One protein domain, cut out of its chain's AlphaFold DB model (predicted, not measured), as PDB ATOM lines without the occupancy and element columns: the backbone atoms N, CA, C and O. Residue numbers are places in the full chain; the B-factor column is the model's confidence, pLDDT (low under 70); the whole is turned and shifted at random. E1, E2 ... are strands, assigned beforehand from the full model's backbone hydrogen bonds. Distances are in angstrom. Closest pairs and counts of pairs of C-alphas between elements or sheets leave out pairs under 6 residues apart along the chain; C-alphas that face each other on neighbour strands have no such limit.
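What this domain is: This is residues 15 to 151 of the 205 residues of the protein "Putative F-box protein" of Tripterygium wilfordii (UniProt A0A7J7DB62). What would one see first in this model? Three twisted strand sheets follow one another like neighbouring blades of a propeller: E1 to E4 and E5 to E8 are face to face with nearly level planes, and E9 to E11 is turned further, only partly face to face with E5 to E8. The first strands of the sheets, E1, E5 and E9, make a row through the body, while the far ends of E10 and E11 reach away from the other two sheets. What is it made of? The printed part has 137 residues, with no named helix and eleven named strands, E1 to E11 in order along the chain; the class is all strand, and each sheet is antiparallel in the order E1 E2 E3 E4, E5 E6 E7 E8 and E9 E10 E11. How large is it? It is elongated, spanning 55 by 34 by 31 A, and only just compact, close to loose, with a radius of gyration of the C-alphas of 16.8 A.

How they stand to each other: How does the first sheet form? E1, residues 15 to 20, E2, residues 34 to 39, E3, residues 44 to 48, and E4, residues 56 to 58, form a meander, each strand the antiparallel neighbour of the one before. N 18 and O 36 are within hydrogen-bond range across the hairpin E1 and E2, at 2.8 A, as are N 37 and O 46 across E2 and E3, at 2.9 A, and N 47 and O 56 across E3 and E4, at 2.8 A. What comes next? E5, residues 65 to 71, E6, residues 74 to 79, E7, residues 84 to 88, and E8, residues 93 to 98, form a second meander, strongly twisted, with N 69 and O 76 at 2.9 A, N 77 and O 85 at 3.0 A, and N 86 and O 95 at 2.8 A. These two sheets are face to face, their best planes 10 degrees apart, and the closest C-alphas of E1 and E5, those of Val 18 and Val 69, are 6.3 A apart. Where does the third sheet stand? E9, residues 115 to 120, E10, residues 126 to 137, and E11, residues 140 to 146, form a third meander, strongly twisted, with N 117 and O 129 at 2.8 A and N 132 and O 144 at 2.8 A. It is face to face with the second sheet in a stack of sheets, sheets face to face in turn, the best planes of these two being 45 degrees apart. The closest C-alphas of E5 and E9, those of Asp 67 and Tyr 117, are 5.5 A apart, while E11 and E5 are apart.

Where its parts are: Where does the first strand run? E1 runs 16.9 A from C-alpha 15 at (3.951, -11.109, 8.196) to C-alpha 20. Which strand is longest? E10, with 12 residues, runs 34.5 A and ends at C-alpha 137 at (-19.453, -23.711, 16.135). Where does the last strand end? E11 runs 19.7 A and ends at C-alpha 146 at (-16.697, -7.839, 1.594).

The domain as a whole: How far does it reach? The two C-alphas farthest apart, those of Asp 29 and Gly 137, are 55.4 A apart. Are there cuts or long links? The printed part has no cut; the links E1 to E2, 13 residues, and E8 to E9, 16 residues, are long. Where is confidence low? The mean pLDDT of the printed part is 80.0, and 30 residues are under 70, among them residues 22 to 28, 99 to 113 and 147 to 151.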
ATOM      1  N   SER A  15       5.250 -10.677   8.717       89.25
ATOM      2  CA  SER A  15       3.951 -11.109   8.196       89.25
ATOM      3  C   SER A  15       3.742 -10.783   6.714       89.25
ATOM      4  O   SER A  15       3.050 -11.522   6.006       89.25
ATOM      5  N   ARG A  16       4.326  -9.678   6.232       93.69
ATOM      6  CA  ARG A  16       4.265  -9.219   4.836       93.69
ATOM      7  C   ARG A  16       5.529  -8.458   4.479       93.69
ATOM      8  O   ARG A  16       6.075  -7.758   5.325       93.69
ATOM      9  N   VAL A  17       5.950  -8.573   3.221       93.81
ATOM     10  CA  VAL A  17       7.128  -7.894   2.673       93.81
ATOM     11  C   VAL A  17       6.828  -7.404   1.264       93.81
ATOM     12  O   VAL A  17       6.231  -8.130   0.467       93.81
ATOM     13  N   VAL A  18       7.274  -6.193   0.954       93.00
ATOM     14  CA  VAL A  18       7.247  -5.607  -0.383       93.00
ATOM     15  C   VAL A  18       8.637  -5.079  -0.711       93.00
ATOM     16  O   VAL A  18       9.242  -4.353   0.076       93.00
ATOM     17  N   LEU A  19       9.131  -5.443  -1.893       90.44
ATOM     18  CA  LEU A  19      10.309  -4.819  -2.483       90.44
ATOM     19  C   LEU A  19       9.869  -3.584  -3.262       90.44
ATOM     20  O   LEU A  19       8.903  -3.643  -4.025       90.44
ATOM     21  N   TYR A  20      10.593  -2.487  -3.087       81.88
ATOM     22  CA  TYR A  20      10.421  -1.283  -3.888       81.88
ATOM     23  C   TYR A  20      11.780  -0.771  -4.361       81.88
ATOM     24  O   TYR A  20      12.817  -1.097  -3.781       81.88
ATOM     25  N   ASN A  21      11.751   0.008  -5.442       77.94
ATOM     26  CA  ASN A  21      12.859   0.224  -6.377       77.94
ATOM     27  C   ASN A  21      13.157  -1.001  -7.246       77.94
ATOM     28  O   ASN A  21      12.835  -2.135  -6.900       77.94
ATOM     29  N   ASN A  22      13.680  -0.741  -8.445       62.91
ATOM     30  CA  ASN A  22      13.712  -1.720  -9.522       62.91
ATOM     31  C   ASN A  22      14.753  -2.828  -9.251       62.91
ATOM     32  O   ASN A  22      15.948  -2.584  -9.441       62.91
ATOM     33  N   PRO A  23      14.328  -4.066  -8.927       61.34
ATOM     34  CA  PRO A  23      15.255  -5.165  -8.671       61.34
ATOM     35  C   PRO A  23      15.989  -5.604  -9.944       61.34
ATOM     36  O   PRO A  23      17.011  -6.265  -9.871       61.34
ATOM     37  N   SER A  24      15.508  -5.246 -11.138       60.09
ATOM     38  CA  SER A  24      16.221  -5.570 -12.384       60.09
ATOM     39  C   SER A  24      17.465  -4.708 -12.619       60.09
ATOM     40  O   SER A  24      18.277  -5.043 -13.474       60.09
ATOM     41  N   LEU A  25      17.634  -3.619 -11.854       62.41
ATOM     42  CA  LEU A  25      18.836  -2.784 -11.889       62.41
ATOM     43  C   LEU A  25      19.902  -3.237 -10.886       62.41
ATOM     44  O   LEU A  25      20.987  -2.661 -10.878       62.41
ATOM     45  N   SER A  26      19.618  -4.237 -10.041       62.91
ATOM     46  CA  SER A  26      20.633  -4.756  -9.129       62.91
ATOM     47  C   SER A  26      21.633  -5.644  -9.862       62.91
ATOM     48  O   SER A  26      21.247  -6.609 -10.523       62.91
ATOM     49  N   THR A  27      22.917  -5.339  -9.712       69.50
ATOM     50  CA  THR A  27      24.025  -6.219 -10.106       69.50
ATOM     51  C   THR A  27      24.459  -7.069  -8.912       69.50
ATOM     52  O   THR A  27      24.113  -6.747  -7.775       69.50
ATOM     53  N   SER A  28      25.257  -8.122  -9.135       66.94
ATOM     54  CA  SER A  28      25.831  -8.934  -8.041       66.94
ATOM     55  C   SER A  28      26.535  -8.087  -6.979       66.94
ATOM     56  O   SER A  28      26.506  -8.428  -5.802       66.94
ATOM     57  N   ASP A  29      27.105  -6.960  -7.406       70.38
ATOM     58  CA  ASP A  29      27.936  -6.093  -6.574       70.38
ATOM     59  C   ASP A  29      27.176  -4.849  -6.076       70.38
ATOM     60  O   ASP A  29      27.734  -4.029  -5.352       70.38
ATOM     61  N   ASN A  30      25.910  -4.669  -6.481       71.12
ATOM     62  CA  ASN A  30      25.106  -3.503  -6.120       71.12
ATOM     63  C   ASN A  30      23.618  -3.867  -6.084       71.12
ATOM     64  O   ASN A  30      22.905  -3.803  -7.088       71.12
ATOM     65  N   ILE A  31      23.160  -4.275  -4.904       69.88
ATOM     66  CA  ILE A  31      21.744  -4.479  -4.628       69.88
ATOM     67  C   ILE A  31      21.078  -3.101  -4.594       69.88
ATOM     68  O   ILE A  31      21.510  -2.226  -3.855       69.88
ATOM     69  N   ASN A  32      20.031  -2.882  -5.387       78.12
ATOM     70  CA  ASN A  32      19.323  -1.598  -5.449       78.12
ATOM     71  C   ASN A  32      17.815  -1.777  -5.241       78.12
ATOM     72  O   ASN A  32      16.988  -1.206  -5.951       78.12
ATOM     73  N   TYR A  33      17.458  -2.630  -4.286       82.44
ATOM     74  CA  TYR A  33      16.094  -2.717  -3.794       82.44
ATOM     75  C   TYR A  33      16.070  -2.358  -2.316       82.44
ATOM     76  O   TYR A  33      16.966  -2.711  -1.551       82.44
ATOM     77  N   ASN A  34      15.015  -1.660  -1.932       89.31
ATOM     78  CA  ASN A  34      14.675  -1.423  -0.547       89.31
ATOM     79  C   ASN A  34      13.521  -2.355  -0.173       89.31
ATOM     80  O   ASN A  34      12.753  -2.813  -1.027       89.31
ATOM     81  N   VAL A  35      13.394  -2.638   1.115       92.12
ATOM     82  CA  VAL A  35      12.384  -3.548   1.641       92.12
ATOM     83  C   VAL A  35      11.478  -2.781   2.584       92.12
ATOM     84  O   VAL A  35      11.967  -2.061   3.448       92.12
ATOM     85  N   VAL A  36      10.168  -2.957   2.440       94.06
ATOM     86  CA  VAL A  36       9.190  -2.596   3.470       94.06
ATOM     87  C   VAL A  36       8.565  -3.871   3.999       94.06
ATOM     88  O   VAL A  36       8.161  -4.732   3.216       94.06
ATOM     89  N   ALA A  37       8.468  -3.988   5.315       95.25
ATOM     90  CA  ALA A  37       7.884  -5.140   5.974       95.25
ATOM     91  C   ALA A  37       6.844  -4.733   7.019       95.25
ATOM     92  O   ALA A  37       6.912  -3.650   7.596       95.25
ATOM     93  N   ILE A  38       5.894  -5.636   7.263       95.31
ATOM     94  CA  ILE A  38       5.064  -5.632   8.467       95.31
ATOM     95  C   ILE A  38       5.637  -6.678   9.417       95.31
ATOM     96  O   ILE A  38       5.565  -7.876   9.113       95.31
ATOM     97  N   SER A  39       6.145  -6.245  10.566       92.25
ATOM     98  CA  SER A  39       6.843  -7.111  11.515       92.25
ATOM     99  C   SER A  39       6.333  -6.973  12.952       92.25
ATOM    100  O   SER A  39       5.651  -6.011  13.326       92.25
ATOM    101  N   GLY A  40       6.658  -7.983  13.758       88.50
ATOM    102  CA  GLY A  40       6.431  -8.001  15.194       88.50
ATOM    103  C   GLY A  40       4.968  -8.200  15.601       88.50
ATOM    104  O   GLY A  40       4.034  -8.209  14.795       88.50
ATOM    105  N   VAL A  41       4.755  -8.326  16.912       85.25
ATOM    106  CA  VAL A  41       3.425  -8.540  17.520       85.25
ATOM    107  C   VAL A  41       2.455  -7.408  17.181       85.25
ATOM    108  O   VAL A  41       1.285  -7.655  16.886       85.25
ATOM    109  N   ASN A  42       2.951  -6.170  17.204       88.50
ATOM    110  CA  ASN A  42       2.146  -4.980  16.940       88.50
ATOM    111  C   ASN A  42       1.922  -4.746  15.445       88.50
ATOM    112  O   ASN A  42       1.163  -3.848  15.092       88.50
ATOM    113  N   ARG A  43       2.536  -5.555  14.567       91.69
ATOM    114  CA  ARG A  43       2.443  -5.417  13.112       91.69
ATOM    115  C   ARG A  43       2.764  -3.998  12.662       91.69
ATOM    116  O   ARG A  43       1.944  -3.337  12.026       91.69
ATOM    117  N   THR A  44       3.934  -3.523  13.057       93.44
ATOM    118  CA  THR A  44       4.461  -2.207  12.694       93.44
ATOM    119  C   THR A  44       5.091  -2.250  11.311       93.44
ATOM    120  O   THR A  44       5.490  -3.314  10.837       93.44
ATOM    121  N   LEU A  45       5.181  -1.092  10.664       94.69
ATOM    122  CA  LEU A  45       5.904  -0.949   9.408       94.69
ATOM    123  C   LEU A  45       7.386  -0.702   9.677       94.69
ATOM    124  O   LEU A  45       7.745   0.157  10.483       94.69
ATOM    125  N   GLU A  46       8.241  -1.410   8.952       94.25
ATOM    126  CA  GLU A  46       9.690  -1.242   9.007       94.25
ATOM    127  C   GLU A  46      10.280  -1.196   7.599       94.25
ATOM    128  O   GLU A  46       9.788  -1.854   6.680       94.25
ATOM    129  N   ILE A  47      11.347  -0.416   7.436       93.62
ATOM    130  CA  ILE A  47      12.100  -0.281   6.191       93.62
ATOM    131  C   ILE A  47      13.511  -0.810   6.397       93.62
ATOM    132  O   ILE A  47      14.165  -0.477   7.384       93.62
ATOM    133  N   LEU A  48      13.997  -1.562   5.414       92.06
ATOM    134  CA  LEU A  48      15.410  -1.848   5.222       92.06
ATOM    135  C   LEU A  48      15.857  -1.187   3.920       92.06
ATOM    136  O   LEU A  48      15.420  -1.570   2.830       92.06
ATOM    137  N   LYS A  49      16.717  -0.174   4.035       89.69
ATOM    138  CA  LYS A  49      17.328   0.472   2.870       89.69
ATOM    139  C   LYS A  49      18.479  -0.378   2.337       89.69
ATOM    140  O   LYS A  49      19.153  -1.064   3.104       89.69
ATOM    141  N   SER A  50      18.726  -0.307   1.034       86.44
ATOM    142  CA  SER A  50      19.859  -0.999   0.437       86.44
ATOM    143  C   SER A  50      21.181  -0.545   1.060       86.44
ATOM    144  O   SER A  50      21.376   0.637   1.346       86.44
ATOM    145  N   GLY A  51      22.074  -1.504   1.304       85.31
ATOM    146  CA  GLY A  51      23.345  -1.285   1.995       85.31
ATOM    147  C   GLY A  51      23.220  -1.055   3.505       85.31
ATOM    148  O   GLY A  51      24.244  -0.938   4.172       85.31
ATOM    149  N   SER A  52      22.002  -1.007   4.055       87.94
ATOM    150  CA  SER A  52      21.776  -0.987   5.500       87.94
ATOM    151  C   SER A  52      21.717  -2.406   6.058       87.94
ATOM    152  O   SER A  52      21.168  -3.312   5.433       87.94
ATOM    153  N   GLU A  53      22.223  -2.579   7.274       88.31
ATOM    154  CA  GLU A  53      22.047  -3.799   8.074       88.31
ATOM    155  C   GLU A  53      20.925  -3.648   9.113       88.31
ATOM    156  O   GLU A  53      20.552  -4.609   9.786       88.31
ATOM    157  N   THR A  54      20.384  -2.436   9.264       90.19
ATOM    158  CA  THR A  54      19.408  -2.102  10.299       90.19
ATOM    159  C   THR A  54      18.056  -1.743   9.705       90.19
ATOM    160  O   THR A  54      17.951  -1.011   8.716       90.19
ATOM    161  N   TRP A  55      17.016  -2.261  10.356       92.31
ATOM    162  CA  TRP A  55      15.624  -1.929  10.087       92.31
ATOM    163  C   TRP A  55      15.235  -0.656  10.837       92.31
ATOM    164  O   TRP A  55      15.623  -0.448  11.990       92.31
ATOM    165  N   THR A  56      14.444   0.191  10.189       92.81
ATOM    166  CA  THR A  56      13.930   1.432  10.770       92.81
ATOM    167  C   THR A  56      12.414   1.457  10.719       92.81
ATOM    168  O   THR A  56      11.829   1.254   9.657       92.81
ATOM    169  N   TYR A  57      11.776   1.755  11.849       92.44
ATOM    170  CA  TYR A  57      10.326   1.935  11.923       92.44
ATOM    171  C   TYR A  57       9.847   3.065  11.010       92.44
ATOM    172  O   TYR A  57      10.412   4.160  11.028       92.44
ATOM    173  N   VAL A  58       8.761   2.808  10.287       89.88
ATOM    174  CA  VAL A  58       7.967   3.835   9.609       89.88
ATOM    175  C   VAL A  58       6.902   4.298  10.579       89.88
ATOM    176  O   VAL A  58       6.060   3.493  10.956       89.88
ATOM    177  N   ASP A  59       6.959   5.570  10.970       84.50
ATOM    178  CA  ASP A  59       6.020   6.197  11.909       84.50
ATOM    179  C   ASP A  59       5.641   5.312  13.120       84.50
ATOM    180  O   ASP A  59       4.674   4.552  13.120       84.50
ATOM    181  N   LYS A  60       6.377   5.483  14.223       81.38
ATOM    182  CA  LYS A  60       6.178   4.723  15.471       81.38
ATOM    183  C   LYS A  60       4.806   4.922  16.129       81.38
ATOM    184  O   LYS A  60       4.531   4.274  17.135       81.38
ATOM    185  N   THR A  61       3.989   5.851  15.635       82.94
ATOM    186  CA  THR A  61       2.653   6.115  16.179       82.94
ATOM    187  C   THR A  61       1.567   5.254  15.541       82.94
ATOM    188  O   THR A  61       0.444   5.240  16.048       82.94
ATOM    189  N   LEU A  62       1.887   4.526  14.464       84.88
ATOM    190  CA  LEU A  62       0.959   3.643  13.768       84.88
ATOM    191  C   LEU A  62       1.338   2.169  13.921       84.88
ATOM    192  O   LEU A  62       2.502   1.776  13.872       84.88
ATOM    193  N   ASP A  63       0.314   1.338  14.055       89.69
ATOM    194  CA  ASP A  63       0.427  -0.090  14.296       89.69
ATOM    195  C   ASP A  63      -0.762  -0.857  13.693       89.69
ATOM    196  O   ASP A  63      -1.646  -0.307  13.027       89.69
ATOM    197  N   PHE A  64      -0.757  -2.171  13.907       91.56
ATOM    198  CA  PHE A  64      -1.797  -3.101  13.488       91.56
ATOM    199  C   PHE A  64      -1.997  -3.217  11.973       91.56
ATOM    200  O   PHE A  64      -3.108  -3.514  11.505       91.56
ATOM    201  N   PHE A  65      -0.923  -3.050  11.202       93.50
ATOM    202  CA  PHE A  65      -0.959  -3.234   9.757       93.50
ATOM    203  C   PHE A  65      -1.336  -4.676   9.382       93.50
ATOM    204  O   PHE A  65      -0.969  -5.650  10.043       93.50
ATOM    205  N   GLN A  66      -2.148  -4.828   8.337       93.62
ATOM    206  CA  GLN A  66      -2.631  -6.127   7.853       93.62
ATOM    207  C   GLN A  66      -2.069  -6.480   6.483       93.62
ATOM    208  O   GLN A  66      -1.848  -7.662   6.212       93.62
ATOM    209  N   ASP A  67      -1.842  -5.478   5.634       95.38
ATOM    210  CA  ASP A  67      -1.298  -5.690   4.302       95.38
ATOM    211  C   ASP A  67      -0.505  -4.481   3.805       95.38
ATOM    212  O   ASP A  67      -0.764  -3.346   4.212       95.38
ATOM    213  N   ILE A  68       0.437  -4.754   2.905       95.62
ATOM    214  CA  ILE A  68       1.253  -3.772   2.187       95.62
ATOM    215  C   ILE A  68       1.330  -4.155   0.713       95.62
ATOM    216  O   ILE A  68       1.419  -5.334   0.371       95.62
ATOM    217  N   VAL A  69       1.323  -3.159  -0.171       94.19
ATOM    218  CA  VAL A  69       1.439  -3.364  -1.618       94.19
ATOM    219  C   VAL A  69       2.217  -2.226  -2.271       94.19
ATOM    220  O   VAL A  69       2.129  -1.075  -1.847       94.19
ATOM    221  N   TYR A  70       2.953  -2.545  -3.335       91.31
ATOM    222  CA  TYR A  70       3.483  -1.547  -4.260       91.31
ATOM    223  C   TYR A  70       2.513  -1.378  -5.432       91.31
ATOM    224  O   TYR A  70       2.246  -2.329  -6.171       91.31
ATOM    225  N   TYR A  71       1.947  -0.185  -5.588       88.69
ATOM    226  CA  TYR A  71       0.917   0.109  -6.578       88.69
ATOM    227  C   TYR A  71       1.133   1.496  -7.186       88.69
ATOM    228  O   TYR A  71       1.169   2.486  -6.466       88.69
ATOM    229  N   ASN A  72       1.232   1.566  -8.520       87.75
ATOM    230  CA  ASN A  72       1.417   2.808  -9.285       87.75
ATOM    231  C   ASN A  72       2.508   3.725  -8.704       87.75
ATOM    232  O   ASN A  72       2.258   4.891  -8.414       87.75
ATOM    233  N   ASP A  73       3.710   3.175  -8.538       85.44
ATOM    234  CA  ASP A  73       4.886   3.864  -7.994       85.44
ATOM    235  C   ASP A  73       4.778   4.274  -6.510       85.44
ATOM    236  O   ASP A  73       5.660   4.959  -5.998       85.44
ATOM    237  N   MET A  74       3.739   3.831  -5.795       88.56
ATOM    238  CA  MET A  74       3.520   4.136  -4.378       88.56
ATOM    239  C   MET A  74       3.544   2.876  -3.519       88.56
ATOM    240  O   MET A  74       3.039   1.820  -3.902       88.56
ATOM    241  N   LEU A  75       4.085   3.012  -2.312       92.62
ATOM    242  CA  LEU A  75       3.960   2.022  -1.250       92.62
ATOM    243  C   LEU A  75       2.719   2.330  -0.424       92.62
ATOM    244  O   LEU A  75       2.614   3.395   0.179       92.62
ATOM    245  N   LEU A  76       1.784   1.389  -0.387       94.06
ATOM    246  CA  LEU A  76       0.523   1.543   0.321       94.06
ATOM    247  C   LEU A  76       0.406   0.476   1.401       94.06
ATOM    248  O   LEU A  76       0.718  -0.690   1.156       94.06
ATOM    249  N   ALA A  77      -0.086   0.866   2.572       94.88
ATOM    250  CA  ALA A  77      -0.382  -0.055   3.662       94.88
ATOM    251  C   ALA A  77      -1.798   0.150   4.181       94.88
ATOM    252  O   ALA A  77      -2.336   1.257   4.145       94.88
ATOM    253  N   VAL A  78      -2.391  -0.926   4.689       93.19
ATOM    254  CA  VAL A  78      -3.701  -0.881   5.331       93.19
ATOM    255  C   VAL A  78      -3.651  -1.539   6.695       93.19
ATOM    256  O   VAL A  78      -3.049  -2.602   6.865       93.19
ATOM    257  N   ASP A  79      -4.298  -0.919   7.673       90.94
ATOM    258  CA  ASP A  79      -4.395  -1.461   9.023       90.94
ATOM    259  C   ASP A  79      -5.676  -2.266   9.277       90.94
ATOM    260  O   ASP A  79      -6.554  -2.403   8.417       90.94
ATOM    261  N   LEU A  80      -5.794  -2.827  10.485       86.88
ATOM    262  CA  LEU A  80      -6.959  -3.630  10.871       86.88
ATOM    263  C   LEU A  80      -8.280  -2.840  10.839       86.88
ATOM    264  O   LEU A  80      -9.359  -3.434  10.683       86.88
ATOM    265  N   PHE A  81      -8.204  -1.512  10.960       83.75
ATOM    266  CA  PHE A  81      -9.345  -0.598  10.934       83.75
ATOM    267  C   PHE A  81      -9.744  -0.221   9.499       83.75
ATOM    268  O   PHE A  81     -10.842   0.295   9.271       83.75
ATOM    269  N   GLY A  82      -8.908  -0.554   8.513       84.81
ATOM    270  CA  GLY A  82      -9.097  -0.187   7.115       84.81
ATOM    271  C   GLY A  82      -8.660   1.245   6.813       84.81
ATOM    272  O   GLY A  82      -9.162   1.819   5.847       84.81
ATOM    273  N   ARG A  83      -7.781   1.833   7.638       88.69
ATOM    274  CA  ARG A  83      -7.096   3.086   7.302       88.69
ATOM    275  C   ARG A  83      -6.032   2.780   6.252       88.69
ATOM    276  O   ARG A  83      -5.234   1.866   6.447       88.69
ATOM    277  N   LEU A  84      -6.047   3.524   5.148       90.75
ATOM    278  CA  LEU A  84      -5.061   3.410   4.070       90.75
ATOM    279  C   LEU A  84      -4.008   4.502   4.241       90.75
ATOM    280  O   LEU A  84      -4.361   5.680   4.338       90.75
ATOM    281  N   VAL A  85      -2.735   4.117   4.233       92.62
ATOM    282  CA  VAL A  85      -1.604   5.046   4.318       92.62
ATOM    283  C   VAL A  85      -0.686   4.909   3.106       92.62
ATOM    284  O   VAL A  85      -0.499   3.809   2.585       92.62
ATOM    285  N   CYS A  86      -0.112   6.030   2.672       92.00
ATOM    286  CA  CYS A  86       1.016   6.086   1.748       92.00
ATOM    287  C   CYS A  86       2.300   6.100   2.566       92.00
ATOM    288  O   CYS A  86       2.421   6.911   3.483       92.00
ATOM    289  N   ILE A  87       3.254   5.237   2.243       92.44
ATOM    290  CA  ILE A  87       4.553   5.200   2.910       92.44
ATOM    291  C   ILE A  87       5.524   6.085   2.132       92.44
ATOM    292  O   ILE A  87       5.847   5.801   0.979       92.44
ATOM    293  N   ASP A  88       6.028   7.120   2.797       88.44
ATOM    294  CA  ASP A  88       7.210   7.852   2.365       88.44
ATOM    295  C   ASP A  88       8.437   7.144   2.935       88.44
ATOM    296  O   ASP A  88       8.888   7.375   4.064       88.44
ATOM    297  N   ALA A  89       8.952   6.219   2.135       83.38
ATOM    298  CA  ALA A  89      10.025   5.353   2.570       83.38
ATOM    299  C   ALA A  89      11.387   6.064   2.632       83.38
ATOM    300  O   ALA A  89      12.307   5.596   3.307       83.38
ATOM    301  N   GLU A  90      11.525   7.221   1.977       83.31
ATOM    302  CA  GLU A  90      12.754   8.002   2.066       83.31
ATOM    303  C   GLU A  90      12.867   8.694   3.417       83.31
ATOM    304  O   GLU A  90      13.919   8.606   4.060       83.31
ATOM    305  N   ASN A  91      11.759   9.267   3.886       83.19
ATOM    306  CA  ASN A  91      11.686   9.978   5.158       83.19
ATOM    307  C   ASN A  91      11.252   9.094   6.341       83.19
ATOM    308  O   ASN A  91      11.110   9.597   7.454       83.19
ATOM    309  N   SER A  92      11.063   7.783   6.124       84.50
ATOM    310  CA  SER A  92      10.582   6.828   7.143       84.50
ATOM    311  C   SER A  92       9.284   7.290   7.817       84.50
ATOM    312  O   SER A  92       9.095   7.157   9.028       84.50
ATOM    313  N   ASN A  93       8.391   7.862   7.015       84.56
ATOM    314  CA  ASN A  93       7.137   8.444   7.465       84.56
ATOM    315  C   ASN A  93       5.977   7.903   6.627       84.56
ATOM    316  O   ASN A  93       6.169   7.197   5.634       84.56
ATOM    317  N   CYS A  94       4.752   8.225   7.013       84.88
ATOM    318  CA  CYS A  94       3.584   7.878   6.232       84.88
ATOM    319  C   CYS A  94       2.522   8.978   6.272       84.88
ATOM    320  O   CYS A  94       2.481   9.825   7.163       84.88
ATOM    321  N   LEU A  95       1.663   8.968   5.260       85.94
ATOM    322  CA  LEU A  95       0.545   9.885   5.116       85.94
ATOM    323  C   LEU A  95      -0.744   9.077   5.099       85.94
ATOM    324  O   LEU A  95      -0.911   8.183   4.269       85.94
ATOM    325  N   VAL A  96      -1.681   9.397   5.989       83.06
ATOM    326  CA  VAL A  96      -3.014   8.786   5.968       83.06
ATOM    327  C   VAL A  96      -3.791   9.348   4.781       83.06
ATOM    328  O   VAL A  96      -4.130  10.528   4.763       83.06
ATOM    329  N   ILE A  97      -4.078   8.498   3.794       82.06
ATOM    330  CA  ILE A  97      -4.820   8.871   2.580       82.06
ATOM    331  C   ILE A  97      -6.319   8.684   2.809       82.06
ATOM    332  O   ILE A  97      -7.132   9.506   2.402       82.06
ATOM    333  N   VAL A  98      -6.692   7.603   3.499       78.88
ATOM    334  CA  VAL A  98      -8.090   7.293   3.811       78.88
ATOM    335  C   VAL A  98      -8.219   7.080   5.305       78.88
ATOM    336  O   VAL A  98      -7.789   6.057   5.844       78.88
ATOM    337  N   ALA A  99      -8.859   8.036   5.970       68.00
ATOM    338  CA  ALA A  99      -9.332   7.860   7.331       68.00
ATOM    339  C   ALA A  99     -10.721   7.211   7.287       68.00
ATOM    340  O   ALA A  99     -11.644   7.746   6.672       68.00
ATOM    341  N   ARG A 100     -10.893   6.060   7.941       64.75
ATOM    342  CA  ARG A 100     -12.238   5.573   8.260       64.75
ATOM    343  C   ARG A 100     -12.739   6.269   9.515       64.75
ATOM    344  O   ARG A 100     -11.993   6.429  10.474       64.75
ATOM    345  N   GLU A 101     -14.006   6.663   9.484       50.44
ATOM    346  CA  GLU A 101     -14.679   7.276  10.621       50.44
ATOM    347  C   GLU A 101     -14.749   6.285  11.797       50.44
ATOM    348  O   GLU A 101     -15.108   5.113  11.637       50.44
ATOM    349  N   GLU A 102     -14.399   6.771  12.989       48.53
ATOM    350  CA  GLU A 102     -14.354   6.023  14.254       48.53
ATOM    351  C   GLU A 102     -15.719   5.443  14.676       48.53
ATOM    352  O   GLU A 102     -15.805   4.616  15.583       48.53
ATOM    353  N   THR A 103     -16.802   5.812  13.991       42.12
ATOM    354  CA  THR A 103     -18.180   5.398  14.288       42.12
ATOM    355  C   THR A 103     -18.442   3.898  14.088       42.12
ATOM    356  O   THR A 103     -19.423   3.382  14.617       42.12
ATOM    357  N   MET A 104     -17.553   3.150  13.413       39.28
ATOM    358  CA  MET A 104     -17.615   1.674  13.360       39.28
ATOM    359  C   MET A 104     -16.866   0.954  14.494       39.28
ATOM    360  O   MET A 104     -16.943  -0.275  14.586       39.28
ATOM    361  N   ILE A 105     -16.152   1.673  15.364       46.34
ATOM    362  CA  ILE A 105     -15.354   1.064  16.440       46.34
ATOM    363  C   ILE A 105     -16.260   0.478  17.538       46.34
ATOM    364  O   ILE A 105     -15.899  -0.505  18.181       46.34
ATOM    365  N   THR A 106     -17.482   0.988  17.702       42.47
ATOM    366  CA  THR A 106     -18.391   0.581  18.787       42.47
ATOM    367  C   THR A 106     -19.172  -0.713  18.540       42.47
ATOM    368  O   THR A 106     -19.644  -1.307  19.506       42.47
ATOM    369  N   HIS A 107     -19.277  -1.211  17.300       43.00
ATOM    370  CA  HIS A 107     -19.991  -2.470  17.004       43.00
ATOM    371  C   HIS A 107     -19.099  -3.633  16.545       43.00
ATOM    372  O   HIS A 107     -19.572  -4.767  16.455       43.00
ATOM    373  N   LEU A 108     -17.807  -3.392  16.306       45.59
ATOM    374  CA  LEU A 108     -16.815  -4.415  15.954       45.59
ATOM    375  C   LEU A 108     -15.971  -4.820  17.163       45.59
ATOM    376  O   LEU A 108     -14.755  -4.989  17.065       45.59
ATOM    377  N   SER A 109     -16.627  -5.015  18.305       43.22
ATOM    378  CA  SER A 109     -16.082  -5.765  19.429       43.22
ATOM    379  C   SER A 109     -15.542  -7.106  18.921       43.22
ATOM    380  O   SER A 109     -16.278  -8.071  18.753       43.22
ATOM    381  N   ARG A 110     -14.231  -7.151  18.668       47.31
ATOM    382  CA  ARG A 110     -13.419  -8.366  18.574       47.31
ATOM    383  C   ARG A 110     -13.872  -9.388  17.527       47.31
ATOM    384  O   ARG A 110     -14.021 -10.567  17.844       47.31
ATOM    385  N   CYS A 111     -13.939  -9.008  16.250       52.38
ATOM    386  CA  CYS A 111     -13.710 -10.004  15.195       52.38
ATOM    387  C   CYS A 111     -12.228 -10.421  15.220       52.38
ATOM    388  O   CYS A 111     -11.448 -10.021  14.356       52.38
ATOM    389  N   LEU A 112     -11.839 -11.195  16.239       57.28
ATOM    390  CA  LEU A 112     -10.604 -11.970  16.273       57.28
ATOM    391  C   LEU A 112     -10.632 -12.862  15.024       57.28
ATOM    392  O   LEU A 112     -11.326 -13.871  14.985       57.28
ATOM    393  N   GLY A 113      -9.994 -12.402  13.950       64.75
ATOM    394  CA  GLY A 113     -10.009 -13.071  12.653       64.75
ATOM    395  C   GLY A 113     -10.564 -12.265  11.475       64.75
ATOM    396  O   GLY A 113     -10.759 -12.836  10.402       64.75
ATOM    397  N   SER A 114     -10.808 -10.957  11.606       77.25
ATOM    398  CA  SER A 114     -10.936 -10.124  10.403       77.25
ATOM    399  C   SER A 114      -9.567  -9.707   9.866       77.25
ATOM    400  O   SER A 114      -8.762  -9.173  10.623       77.25
ATOM    401  N   SER A 115      -9.337  -9.896   8.569       87.38
ATOM    402  CA  SER A 115      -8.135  -9.432   7.864       87.38
ATOM    403  C   SER A 115      -8.532  -8.466   6.756       87.38
ATOM    404  O   SER A 115      -9.603  -8.604   6.160       87.38
ATOM    405  N   VAL A 116      -7.680  -7.486   6.487       89.62
ATOM    406  CA  VAL A 116      -7.859  -6.529   5.393       89.62
ATOM    407  C   VAL A 116      -6.735  -6.760   4.397       89.62
ATOM    408  O   VAL A 116      -5.596  -6.951   4.808       89.62
ATOM    409  N   TYR A 117      -7.071  -6.787   3.112       91.69
ATOM    410  CA  TYR A 117      -6.136  -7.031   2.022       91.69
ATOM    411  C   TYR A 117      -6.211  -5.905   1.003       91.69
ATOM    412  O   TYR A 117      -7.305  -5.416   0.699       91.69
ATOM    413  N   LEU A 118      -5.059  -5.547   0.444       92.44
ATOM    414  CA  LEU A 118      -4.960  -4.670  -0.716       92.44
ATOM    415  C   LEU A 118      -4.696  -5.535  -1.943       92.44
ATOM    416  O   LEU A 118      -3.724  -6.282  -1.994       92.44
ATOM    417  N   VAL A 119      -5.574  -5.455  -2.936       89.50
ATOM    418  CA  VAL A 119      -5.458  -6.259  -4.154       89.50
ATOM    419  C   VAL A 119      -5.599  -5.391  -5.389       89.50
ATOM    420  O   VAL A 119      -6.367  -4.432  -5.413       89.50
ATOM    421  N   LYS A 120      -4.870  -5.752  -6.440       89.81
ATOM    422  CA  LYS A 120      -5.046  -5.172  -7.768       89.81
ATOM    423  C   LYS A 120      -6.082  -6.000  -8.526       89.81
ATOM    424  O   LYS A 120      -5.940  -7.218  -8.627       89.81
ATOM    425  N   SER A 121      -7.128  -5.358  -9.037       88.31
ATOM    426  CA  SER A 121      -8.117  -6.013  -9.893       88.31
ATOM    427  C   SER A 121      -7.522  -6.372 -11.260       88.31
ATOM    428  O   SER A 121      -6.453  -5.889 -11.638       88.31
ATOM    429  N   SER A 122      -8.239  -7.181 -12.043       88.69
ATOM    430  CA  SER A 122      -7.876  -7.479 -13.438       88.69
ATOM    431  C   SER A 122      -7.839  -6.233 -14.331       88.69
ATOM    432  O   SER A 122      -7.058  -6.181 -15.274       88.69
ATOM    433  N   GLU A 123      -8.633  -5.210 -14.008       91.38
ATOM    434  CA  GLU A 123      -8.624  -3.889 -14.660       91.38
ATOM    435  C   GLU A 123      -7.474  -2.995 -14.179       91.38
ATOM    436  O   GLU A 123      -7.331  -1.854 -14.609       91.38
ATOM    437  N   GLY A 124      -6.667  -3.488 -13.243       87.38
ATOM    438  CA  GLY A 124      -5.547  -2.763 -12.679       87.38
ATOM    439  C   GLY A 124      -5.912  -1.753 -11.599       87.38
ATOM    440  O   GLY A 124      -5.024  -1.014 -11.197       87.38
ATOM    441  N   LYS A 125      -7.155  -1.738 -11.101       89.06
ATOM    442  CA  LYS A 125      -7.602  -0.848 -10.016       89.06
ATOM    443  C   LYS A 125      -7.224  -1.419  -8.653       89.06
ATOM    444  O   LYS A 125      -7.376  -2.620  -8.422       89.06
ATOM    445  N   LEU A 126      -6.782  -0.564  -7.736       88.69
ATOM    446  CA  LEU A 126      -6.566  -0.958  -6.347       88.69
ATOM    447  C   LEU A 126      -7.909  -1.153  -5.632       88.69
ATOM    448  O   LEU A 126      -8.790  -0.298  -5.688       88.69
ATOM    449  N   MET A 127      -8.053  -2.272  -4.932       87.56
ATOM    450  CA  MET A 127      -9.230  -2.607  -4.144       87.56
ATOM    451  C   MET A 127      -8.822  -3.019  -2.736       87.56
ATOM    452  O   MET A 127      -7.861  -3.760  -2.540       87.56
ATOM    453  N   MET A 128      -9.614  -2.590  -1.758       87.38
ATOM    454  CA  MET A 128      -9.519  -3.074  -0.387       87.38
ATOM    455  C   MET A 128     -10.580  -4.149  -0.155       87.38
ATOM    456  O   MET A 128     -11.774  -3.896  -0.331       87.38
ATOM    457  N   ILE A 129     -10.154  -5.338   0.258       86.81
ATOM    458  CA  ILE A 129     -11.039  -6.469   0.543       86.81
ATOM    459  C   ILE A 129     -10.941  -6.819   2.020       86.81
ATOM    460  O   ILE A 129      -9.851  -7.015   2.554       86.81
ATOM    461  N   ARG A 130     -12.091  -6.958   2.682       85.50
ATOM    462  CA  ARG A 130     -12.144  -7.421   4.071       85.50
ATOM    463  C   ARG A 130     -12.546  -8.882   4.115       85.50
ATOM    464  O   ARG A 130     -13.634  -9.239   3.673       85.50
ATOM    465  N   ARG A 131     -11.694  -9.722   4.694       83.94
ATOM    466  CA  ARG A 131     -12.041 -11.083   5.089       83.94
ATOM    467  C   ARG A 131     -12.624 -11.045   6.490       83.94
ATOM    468  O   ARG A 131     -11.979 -10.568   7.417       83.94
ATOM    469  N   ILE A 132     -13.828 -11.570   6.645       82.12
ATOM    470  CA  ILE A 132     -14.505 -11.705   7.930       82.12
ATOM    471  C   ILE A 132     -14.593 -13.191   8.250       82.12
ATOM    472  O   ILE A 132     -15.175 -13.963   7.483       82.12
ATOM    473  N   MET A 133     -14.007 -13.588   9.378       75.44
ATOM    474  CA  MET A 133     -14.214 -14.911   9.954       75.44
ATOM    475  C   MET A 133     -15.399 -14.852  10.916       75.44
ATOM    476  O   MET A 133     -15.413 -14.055  11.851       75.44
ATOM    477  N   LYS A 134     -16.408 -15.685  10.659       78.06
ATOM    478  CA  LYS A 134     -17.542 -15.902  11.556       78.06
ATOM    479  C   LYS A 134     -17.423 -17.297  12.150       78.06
ATOM    480  O   LYS A 134     -17.350 -18.268  11.400       78.06
ATOM    481  N   GLU A 135     -17.427 -17.395  13.470       75.81
ATOM    482  CA  GLU A 135     -17.525 -18.678  14.160       75.81
ATOM    483  C   GLU A 135     -18.918 -19.284  13.920       75.81
ATOM    484  O   GLU A 135     -19.938 -18.600  14.032       75.81
ATOM    485  N   VAL A 136     -18.961 -20.552  13.506       80.06
ATOM    486  CA  VAL A 136     -20.205 -21.298  13.216       80.06
ATOM    487  C   VAL A 136     -20.397 -22.470  14.194       80.06
ATOM    488  O   VAL A 136     -21.405 -23.164  14.153       80.06
ATOM    489  N   GLY A 137     -19.452 -22.672  15.109       75.25
ATOM    490  CA  GLY A 137     -19.453 -23.711  16.135       75.25
ATOM    491  C   GLY A 137     -18.041 -23.892  16.687       75.25
ATOM    492  O   GLY A 137     -17.120 -23.214  16.232       75.25
ATOM    493  N   ALA A 138     -17.856 -24.840  17.610       66.75
ATOM    494  CA  ALA A 138     -16.540 -25.129  18.179       66.75
ATOM    495  C   ALA A 138     -15.525 -25.406  17.056       66.75
ATOM    496  O   ALA A 138     -15.691 -26.351  16.282       66.75
ATOM    497  N   TYR A 139     -14.512 -24.543  16.947       68.38
ATOM    498  CA  TYR A 139     -13.411 -24.625  15.977       68.38
ATOM    499  C   TYR A 139     -13.811 -24.564  14.490       68.38
ATOM    500  O   TYR A 139     -12.992 -24.866  13.624       68.38
ATOM    501  N   ASN A 140     -15.040 -24.146  14.166       72.38
ATOM    502  CA  ASN A 140     -15.509 -24.011  12.787       72.38
ATOM    503  C   ASN A 140     -15.657 -22.539  12.401       72.38
ATOM    504  O   ASN A 140     -16.432 -21.799  13.009       72.38
ATOM    505  N   PHE A 141     -14.970 -22.127  11.334       72.12
ATOM    506  CA  PHE A 141     -14.980 -20.748  10.852       72.12
ATOM    507  C   PHE A 141     -15.517 -20.675   9.425       72.12
ATOM    508  O   PHE A 141     -15.020 -21.344   8.520       72.12
ATOM    509  N   LYS A 142     -16.502 -19.805   9.193       76.50
ATOM    510  CA  LYS A 142     -16.937 -19.427   7.849       76.50
ATOM    511  C   LYS A 142     -16.255 -18.129   7.452       76.50
ATOM    512  O   LYS A 142     -16.312 -17.141   8.179       76.50
ATOM    513  N   THR A 143     -15.627 -18.137   6.283       75.44
ATOM    514  CA  THR A 143     -15.002 -16.949   5.703       75.44
ATOM    515  C   THR A 143     -15.967 -16.272   4.732       75.44
ATOM    516  O   THR A 143     -16.589 -16.938   3.905       75.44
ATOM    517  N   ARG A 144     -16.078 -14.946   4.820       79.75
ATOM    518  CA  ARG A 144     -16.763 -14.091   3.844       79.75
ATOM    519  C   ARG A 144     -15.837 -12.948   3.437       79.75
ATOM    520  O   ARG A 144     -15.096 -12.446   4.279       79.75
ATOM    521  N   PHE A 145     -15.902 -12.539   2.175       77.94
ATOM    522  CA  PHE A 145     -15.211 -11.357   1.673       77.94
ATOM    523  C   PHE A 145     -16.221 -10.242   1.411       77.94
ATOM    524  O   PHE A 145     -17.243 -10.487   0.774       77.94
ATOM    525  N   ASP A 146     -15.925  -9.041   1.895       77.88
ATOM    526  CA  ASP A 146     -16.697  -7.839   1.594       77.88
ATOM    527  C   ASP A 146     -15.850  -6.875   0.755       77.88
ATOM    528  O   ASP A 146     -14.665  -6.661   1.041       77.88
ATOM    529  N   SER A 147     -16.478  -6.281  -0.265       67.81
ATOM    530  CA  SER A 147     -15.896  -5.216  -1.086       67.81
ATOM    531  C   SER A 147     -16.724  -3.925  -0.966       67.81
ATOM    532  O   SER A 147     -17.937  -3.993  -0.728       67.81
ATOM    533  N   PRO A 148     -16.121  -2.736  -1.155       59.00
ATOM    534  CA  PRO A 148     -16.843  -1.461  -1.119       59.00
ATOM    535  C   PRO A 148     -17.966  -1.363  -2.164       59.00
ATOM    536  O   PRO A 148     -18.975  -0.711  -1.915       59.00
ATOM    537  N   SER A 149     -17.831  -2.062  -3.297       47.53
ATOM    538  CA  SER A 149     -18.757  -1.986  -4.440       47.53
ATOM    539  C   SER A 149     -20.138  -2.623  -4.216       47.53
ATOM    540  O   SER A 149     -21.011  -2.520  -5.070       47.53
ATOM    541  N   THR A 150     -20.368  -3.262  -3.064       37.62
ATOM    542  CA  THR A 150     -21.586  -4.053  -2.805       37.62
ATOM    543  C   THR A 150     -22.625  -3.406  -1.882       37.62
ATOM    544  O   THR A 150     -23.558  -4.088  -1.460       37.62
ATOM    545  N   LYS A 151     -22.541  -2.107  -1.559       37.59
ATOM    546  CA  LYS A 151     -23.613  -1.464  -0.776       37.59
ATOM    547  C   LYS A 151     -24.759  -0.971  -1.661       37.59
ATOM    548  O   LYS A 151     -24.749   0.142  -2.171       37.59
TER     549      LYS A 151